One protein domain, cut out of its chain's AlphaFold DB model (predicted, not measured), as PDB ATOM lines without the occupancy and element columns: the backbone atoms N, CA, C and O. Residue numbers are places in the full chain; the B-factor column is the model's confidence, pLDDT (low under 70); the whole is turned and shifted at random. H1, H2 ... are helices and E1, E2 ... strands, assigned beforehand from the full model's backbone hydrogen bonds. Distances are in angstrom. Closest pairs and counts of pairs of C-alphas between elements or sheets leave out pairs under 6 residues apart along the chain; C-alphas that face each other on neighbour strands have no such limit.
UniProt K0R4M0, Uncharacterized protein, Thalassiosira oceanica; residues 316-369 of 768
ATOM      1  N   ILE A 316      41.567 -22.756 -32.493       59.47
ATOM      2  CA  ILE A 316      42.527 -21.684 -32.201       59.47
ATOM      3  C   ILE A 316      42.332 -20.536 -33.195       59.47
ATOM      4  O   ILE A 316      42.115 -19.404 -32.780       59.47
ATOM      5  N   GLU A 317      42.274 -20.833 -34.494       73.19
ATOM      6  CA  GLU A 317      41.973 -19.841 -35.539       73.19
ATOM      7  C   GLU A 317      40.622 -19.149 -35.293       73.19
ATOM      8  O   GLU A 317      40.477 -17.932 -35.449       73.19
ATOM      9  N   CYS A 318      39.626 -19.936 -34.876       75.19
ATOM     10  CA  CYS A 318      38.302 -19.439 -34.531       75.19
ATOM     11  C   CYS A 318      38.319 -18.534 -33.291       75.19
ATOM     12  O   CYS A 318      37.634 -17.514 -33.280       75.19
ATOM     13  N   GLU A 319      39.092 -18.887 -32.261       83.62
ATOM     14  CA  GLU A 319      39.240 -18.102 -31.034       83.62
ATOM     15  C   GLU A 319      39.932 -16.767 -31.297       83.62
ATOM     16  O   GLU A 319      39.441 -15.725 -30.862       83.62
ATOM     17  N   GLU A 320      41.033 -16.789 -32.046       78.19
ATOM     18  CA  GLU A 320      41.790 -15.594 -32.421       78.19
ATOM     19  C   GLU A 320      40.912 -14.629 -33.220       78.19
ATOM     20  O   GLU A 320      40.727 -13.477 -32.825       78.19
ATOM     21  N   THR A 321      40.260 -15.129 -34.270       77.81
ATOM     22  CA  THR A 321      39.359 -14.324 -35.106       77.81
ATOM     23  C   THR A 321      38.147 -13.830 -34.315       77.81
ATOM     24  O   THR A 321      37.711 -12.690 -34.471       77.81
ATOM     25  N   ALA A 322      37.589 -14.649 -33.419       79.38
ATOM     26  CA  ALA A 322      36.490 -14.224 -32.560       79.38
ATOM     27  C   ALA A 322      36.911 -13.116 -31.578       79.38
ATOM     28  O   ALA A 322      36.141 -12.186 -31.325       79.38
ATOM     29  N   SER A 323      38.128 -13.190 -31.044       80.50
ATOM     30  CA  SER A 323      38.697 -12.161 -30.173       80.50
ATOM     31  C   SER A 323      38.895 -10.843 -30.928       80.50
ATOM     32  O   SER A 323      38.480  -9.787 -30.447       80.50
ATOM     33  N   GLU A 324      39.421 -10.902 -32.155       81.19
ATOM     34  CA  GLU A 324      39.578  -9.734 -33.034       81.19
ATOM     35  C   GLU A 324      38.240  -9.076 -33.388       81.19
ATOM     36  O   GLU A 324      38.129  -7.848 -33.430       81.19
ATOM     37  N   LEU A 325      37.197  -9.883 -33.585       78.94
ATOM     38  CA  LEU A 325      35.836  -9.411 -33.840       78.94
ATOM     39  C   LEU A 325      35.103  -8.940 -32.568       78.94
ATOM     40  O   LEU A 325      33.966  -8.474 -32.653       78.94
ATOM     41  N   GLY A 326      35.745  -9.012 -31.396       81.12
ATOM     42  CA  GLY A 326      35.238  -8.464 -30.137       81.12
ATOM     43  C   GLY A 326      34.277  -9.375 -29.368       81.12
ATOM     44  O   GLY A 326      33.515  -8.888 -28.526       81.12
ATOM     45  N   PHE A 327      34.282 -10.687 -29.622       84.44
ATOM     46  CA  PHE A 327      33.486 -11.638 -28.845       84.44
ATOM     47  C   PHE A 327      34.119 -11.878 -27.468       84.44
ATOM     48  O   PHE A 327      35.252 -12.325 -27.338       84.44
ATOM     49  N   ASN A 328      33.354 -11.633 -26.404       74.56
ATOM     50  CA  ASN A 328      33.883 -11.640 -25.033       74.56
ATOM     51  C   ASN A 328      33.980 -13.040 -24.403       74.56
ATOM     52  O   ASN A 328      34.414 -13.171 -23.256       74.56
ATOM     53  N   ARG A 329      33.481 -14.080 -25.084       70.12
ATOM     54  CA  ARG A 329      33.513 -15.474 -24.617       70.12
ATOM     55  C   ARG A 329      33.583 -16.437 -25.796       70.12
ATOM     56  O   ARG A 329      32.770 -16.332 -26.714       70.12
ATOM     57  N   PHE A 330      34.474 -17.415 -25.681       85.50
ATOM     58  CA  PHE A 330      34.682 -18.485 -26.648       85.50
ATOM     59  C   PHE A 330      34.438 -19.860 -26.006       85.50
ATOM     60  O   PHE A 330      34.728 -20.052 -24.822       85.50
ATOM     61  N   GLN A 331      33.835 -20.797 -26.744       73.44
ATOM     62  CA  GLN A 331      33.576 -22.163 -26.273       73.44
ATOM     63  C   GLN A 331      33.805 -23.200 -27.374       73.44
ATOM     64  O   GLN A 331      33.237 -23.109 -28.460       73.44
ATOM     65  N   VAL A 332      34.559 -24.244 -27.037       75.31
ATOM     66  CA  VAL A 332      34.794 -25.407 -27.900       75.31
ATOM     67  C   VAL A 332      33.930 -26.570 -27.426       75.31
ATOM     68  O   VAL A 332      33.834 -26.824 -26.225       75.31
ATOM     69  N   GLY A 333      33.290 -27.278 -28.355       65.38
ATOM     70  CA  GLY A 333      32.480 -28.444 -28.022       65.38
ATOM     71  C   GLY A 333      31.872 -29.134 -29.237       65.38
ATOM     72  O   GLY A 333      32.063 -28.722 -30.381       65.38
ATOM     73  N   ASP A 334      31.114 -30.197 -28.990       75.81
ATOM     74  CA  ASP A 334      30.358 -30.894 -30.030       75.81
ATOM     75  C   ASP A 334      28.961 -30.270 -30.177       75.81
ATOM     76  O   ASP A 334      28.007 -30.631 -29.486       75.81
ATOM     77  N   PHE A 335      28.863 -29.246 -31.024       75.94
ATOM     78  CA  PHE A 335      27.631 -28.524 -31.307       75.94
ATOM     79  C   PHE A 335      27.034 -28.988 -32.645       75.94
ATOM     80  O   PHE A 335      27.777 -29.393 -33.540       75.94
ATOM     81  N   PRO A 336      25.701 -28.885 -32.829       74.62
ATOM     82  CA  PRO A 336      25.055 -29.246 -34.095       74.62
ATOM     83  C   PRO A 336      25.550 -28.430 -35.294       74.62
ATOM     84  O   PRO A 336      25.555 -28.920 -36.416       74.62
ATOM     85  N   THR A 337      25.960 -27.184 -35.056       78.56
ATOM     86  CA  THR A 337      26.560 -26.319 -36.071       78.56
ATOM     87  C   THR A 337      28.066 -26.536 -36.083       78.56
ATOM     88  O   THR A 337      28.709 -26.370 -35.046       78.56
ATOM     89  N   LYS A 338      28.620 -26.902 -37.242       82.19
ATOM     90  CA  LYS A 338      30.050 -27.178 -37.422       82.19
ATOM     91  C   LYS A 338      30.805 -25.947 -37.924       82.19
ATOM     92  O   LYS A 338      30.221 -25.061 -38.556       82.19
ATOM     93  N   GLY A 339      32.093 -25.882 -37.605       79.25
ATOM     94  CA  GLY A 339      32.984 -24.764 -37.902       79.25
ATOM     95  C   GLY A 339      32.902 -23.648 -36.860       79.25
ATOM     96  O   GLY A 339      32.375 -23.834 -35.763       79.25
ATOM     97  N   CYS A 340      33.435 -22.478 -37.208       82.81
ATOM     98  CA  CYS A 340      33.439 -21.293 -36.353       82.81
ATOM     99  C   CYS A 340      32.153 -20.475 -36.530       82.81
ATOM    100  O   CYS A 340      31.815 -20.078 -37.647       82.81
ATOM    101  N   PHE A 341      31.402 -20.226 -35.457       91.38
ATOM    102  CA  PHE A 341      30.146 -19.469 -35.526       91.38
ATOM    103  C   PHE A 341      29.859 -18.706 -34.231       91.38
ATOM    104  O   PHE A 341      30.319 -19.075 -33.152       91.38
ATOM    105  N   SER A 342      29.060 -17.646 -34.316       89.31
ATOM    106  CA  SER A 342      28.607 -16.870 -33.165       89.31
ATOM    107  C   SER A 342      27.124 -17.092 -32.878       89.31
ATOM    108  O   SER A 342      26.339 -17.512 -33.730       89.31
ATOM    109  N   LYS A 343      26.726 -16.821 -31.633       87.69
ATOM    110  CA  LYS A 343      25.322 -16.720 -31.227       87.69
ATOM    111  C   LYS A 343      25.198 -15.649 -30.146       87.69
ATOM    112  O   LYS A 343      25.441 -15.920 -28.967       87.69
ATOM    113  N   GLY A 344      24.814 -14.436 -30.543       85.25
ATOM    114  CA  GLY A 344      24.916 -13.247 -29.683       85.25
ATOM    115  C   GLY A 344      26.382 -12.877 -29.428       85.25
ATOM    116  O   GLY A 344      27.215 -13.075 -30.300       85.25
ATOM    117  N   ASP A 345      26.728 -12.422 -28.220       82.62
ATOM    118  CA  ASP A 345      28.096 -11.968 -27.877       82.62
ATOM    119  C   ASP A 345      29.089 -13.110 -27.570       82.62
ATOM    120  O   ASP A 345      30.067 -12.928 -26.836       82.62
ATOM    121  N   LYS A 346      28.814 -14.321 -28.065       83.19
ATOM    122  CA  LYS A 346      29.620 -15.520 -27.814       83.19
ATOM    123  C   LYS A 346      29.978 -16.210 -29.118       83.19
ATOM    124  O   LYS A 346      29.101 -16.403 -29.963       83.19
ATOM    125  N   ALA A 347      31.228 -16.638 -29.214       89.62
ATOM    126  CA  ALA A 347      31.736 -17.454 -30.304       89.62
ATOM    127  C   ALA A 347      31.868 -18.920 -29.875       89.62
ATOM    128  O   ALA A 347      32.118 -19.232 -28.706       89.62
ATOM    129  N   TYR A 348      31.673 -19.812 -30.836       84.50
ATOM    130  CA  TYR A 348      31.642 -21.253 -30.656       84.50
ATOM    131  C   TYR A 348      32.424 -21.933 -31.775       84.50
ATOM    132  O   TYR A 348      32.381 -21.493 -32.926       84.50
ATOM    133  N   PHE A 349      33.085 -23.037 -31.440       86.06
ATOM    134  CA  PHE A 349      33.723 -23.910 -32.419       86.06
ATOM    135  C   PHE A 349      33.301 -25.364 -32.212       86.06
ATOM    136  O   PHE A 349      33.319 -25.868 -31.084       86.06
ATOM    137  N   SER A 350      32.948 -26.039 -33.310       71.62
ATOM    138  CA  SER A 350      32.701 -27.481 -33.335       71.62
ATOM    139  C   SER A 350      33.302 -28.138 -34.570       71.62
ATOM    140  O   SER A 350      33.119 -27.647 -35.682       71.62
ATOM    141  N   LEU A 351      33.980 -29.267 -34.373       59.66
ATOM    142  CA  LEU A 351      34.634 -30.014 -35.442       59.66
ATOM    143  C   LEU A 351      33.604 -30.765 -36.306       59.66
ATOM    144  O   LEU A 351      32.687 -31.393 -35.765       59.66
ATOM    145  N   GLY A 352      33.762 -30.696 -37.628       57.94
ATOM    146  CA  GLY A 352      32.924 -31.374 -38.624       57.94
ATOM    147  C   GLY A 352      33.614 -31.460 -39.986       57.94
ATOM    148  O   GLY A 352      34.775 -31.079 -40.112       57.94
ATOM    149  N   GLY A 353      32.915 -31.964 -41.003       53.94
ATOM    150  CA  GLY A 353      33.450 -32.037 -42.368       53.94
ATOM    151  C   GLY A 353      33.578 -30.657 -43.026       53.94
ATOM    152  O   GLY A 353      32.880 -29.716 -42.649       53.94
ATOM    153  N   ILE A 354      34.439 -30.532 -44.040       51.38
ATOM    154  CA  ILE A 354      34.685 -29.270 -44.769       51.38
ATOM    155  C   ILE A 354      33.379 -28.639 -45.280       51.38
ATOM    156  O   ILE A 354      33.166 -27.441 -45.095       51.38
ATOM    157  N   ASP A 355      32.465 -29.440 -45.828       61.75
ATOM    158  CA  ASP A 355      31.166 -28.967 -46.328       61.75
ATOM    159  C   ASP A 355      30.255 -28.423 -45.208       61.75
ATOM    160  O   ASP A 355      29.501 -27.470 -45.402       61.75
ATOM    161  N   GLU A 356      30.348 -28.979 -43.996       64.38
ATOM    162  CA  GLU A 356      29.564 -28.531 -42.838       64.38
ATOM    163  C   GLU A 356      30.147 -27.248 -42.219       64.38
ATOM    164  O   GLU A 356      29.407 -26.354 -41.796       64.38
ATOM    165  N   MET A 357      31.481 -27.144 -42.184       67.00
ATOM    166  CA  MET A 357      32.212 -26.008 -41.609       67.00
ATOM    167  C   MET A 357      32.245 -24.779 -42.529       67.00
ATOM    168  O   MET A 357      32.337 -23.653 -42.036       67.00
ATOM    169  N   SER A 358      32.112 -24.985 -43.840       62.03
ATOM    170  CA  SER A 358      32.039 -23.934 -44.866       62.03
ATOM    171  C   SER A 358      30.609 -23.512 -45.221       62.03
ATOM    172  O   SER A 358      30.423 -22.514 -45.921       62.03
ATOM    173  N   SER A 359      29.587 -24.220 -44.720       69.12
ATOM    174  CA  SER A 359      28.185 -23.878 -44.984       69.12
ATOM    175  C   SER A 359      27.871 -22.436 -44.568       69.12
ATOM    176  O   SER A 359      28.228 -21.993 -43.476       69.12
ATOM    177  N   THR A 360      27.174 -21.691 -45.419       65.50
ATOM    178  CA  THR A 360      26.768 -20.306 -45.129       65.50
ATOM    179  C   THR A 360      25.350 -20.205 -44.564       65.50
ATOM    180  O   THR A 360      24.965 -19.143 -44.077       65.50
ATOM    181  N   ASP A 361      24.594 -21.306 -44.579       73.62
ATOM    182  CA  ASP A 361      23.212 -21.380 -44.099       73.62
ATOM    183  C   ASP A 361      23.176 -22.024 -42.708       73.62
ATOM    184  O   ASP A 361      23.248 -23.248 -42.558       73.62
ATOM    185  N   LEU A 362      23.151 -21.179 -41.670       81.81
ATOM    186  CA  LEU A 362      23.198 -21.605 -40.273       81.81
ATOM    187  C   LEU A 362      21.818 -21.591 -39.602       81.81
ATOM    188  O   LEU A 362      21.040 -20.654 -39.787       81.81
ATOM    189  N   PRO A 363      21.497 -22.591 -38.757       72.94
ATOM    190  CA  PRO A 363      20.196 -22.666 -38.109       72.94
ATOM    191  C   PRO A 363      20.021 -21.600 -37.014       72.94
ATOM    192  O   PRO A 363      20.758 -21.527 -36.029       72.94
ATOM    193  N   GLY A 364      18.935 -20.830 -37.113       73.69
ATOM    194  CA  GLY A 364      18.520 -19.875 -36.084       73.69
ATOM    195  C   GLY A 364      19.207 -18.513 -36.204       73.69
ATOM    196  O   GLY A 364      19.307 -17.964 -37.290       73.69
ATOM    197  N   VAL A 365      19.606 -17.927 -35.071       78.88
ATOM    198  CA  VAL A 365      20.246 -16.591 -34.988       78.88
ATOM    199  C   VAL A 365      21.774 -16.696 -34.915       78.88
ATOM    200  O   VAL A 365      22.400 -16.069 -34.062       78.88
ATOM    201  N   GLN A 366      22.351 -17.596 -35.706       85.81
ATOM    202  CA  GLN A 366      23.787 -17.873 -35.711       85.81
ATOM    203  C   GLN A 366      24.453 -17.228 -36.923       85.81
ATOM    204  O   GLN A 366      23.918 -17.335 -38.023       85.81
ATOM    205  N   ASP A 367      25.635 -16.644 -36.724       81.94
ATOM    206  CA  ASP A 367      26.431 -16.058 -37.805       81.94
ATOM    207  C   ASP A 367      27.762 -16.797 -37.967       81.94
ATOM    208  O   ASP A 367      28.376 -17.236 -36.992       81.94
ATOM    209  N   ARG A 368      28.221 -16.944 -39.212       85.44
ATOM    210  CA  ARG A 368      29.499 -17.589 -39.534       85.44
ATOM    211  C   ARG A 368      30.657 -16.628 -39.262       85.44
ATOM    212  O   ARG A 368      30.611 -15.476 -39.690       85.44
ATOM    213  N   ILE A 369      31.701 -17.115 -38.595       81.75
ATOM    214  CA  ILE A 369      32.965 -16.385 -38.428       81.75
ATOM    215  C   ILE A 369      33.977 -16.963 -39.426       81.75
ATOM    216  O   ILE A 369      34.159 -18.179 -39.495       81.75
TER     217      ILE A 369
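What this domain is: This is residues 316 to 369 of the 768 residues of an uncharacterized protein of Thalassiosira oceanica (UniProt K0R4M0). A small sheet of three short strands, E1, E3 and E2, is covered on one face by the helix H1, which runs along the strands over E3. The four-residue helix H2 only grazes the sheet, and a closing stretch without a named element folds back so that residues 367 to 368 pair with E2. The printed part has 54 residues, in the order H1, E1, E2, E3, H2; the sheet is mixed, in the order E1, E3, E2. The class is mixed, helices and strands, with under half of the residues in named elements. The whole is compact and rounded, with a radius of gyration of the C-alphas of 10.0 A and spans of 26 by 22 by 17 A.

Where its parts are: H1, residues 316 to 324, begins at C-alpha 316 (42.527, -21.684, -32.201) and is 12.3 A long. E1 is residues 329 to 332, E2 residues 339 to 342, and E3 residues 346 to 350, 13.5 A long. H2, residues 354 to 357, ends at C-alpha 357 (32.212, -26.008, -41.609).

How they stand to each other: H1 is on the sheet at a height of 8.8 A, at 14 degrees to E3 on the local plane; their closest C-alphas, of Ala 322 and Ala 347, are 6.2 A apart. E1 and E3 are parallel, with N 331 and O 347 at 3.0 A. E2 and E3 form an antiparallel hairpin, with N 339 and O 350 at 2.8 A. The closest C-alphas of E2 and H2, of Gly 339 and Met 357, are 4.0 A apart. H1 and H2 are apart. Every O i to N i+4 pair is within hydrogen-bond range in H1; H2 is too short for one.

The domain as a whole: The farthest C-alphas, of Asn 328 and Asp 355, are 27.6 A apart. The printed part has no cut, and no link between its elements is long. Residues 351 to 360, residue 316 and residue 333 have pLDDT under 70.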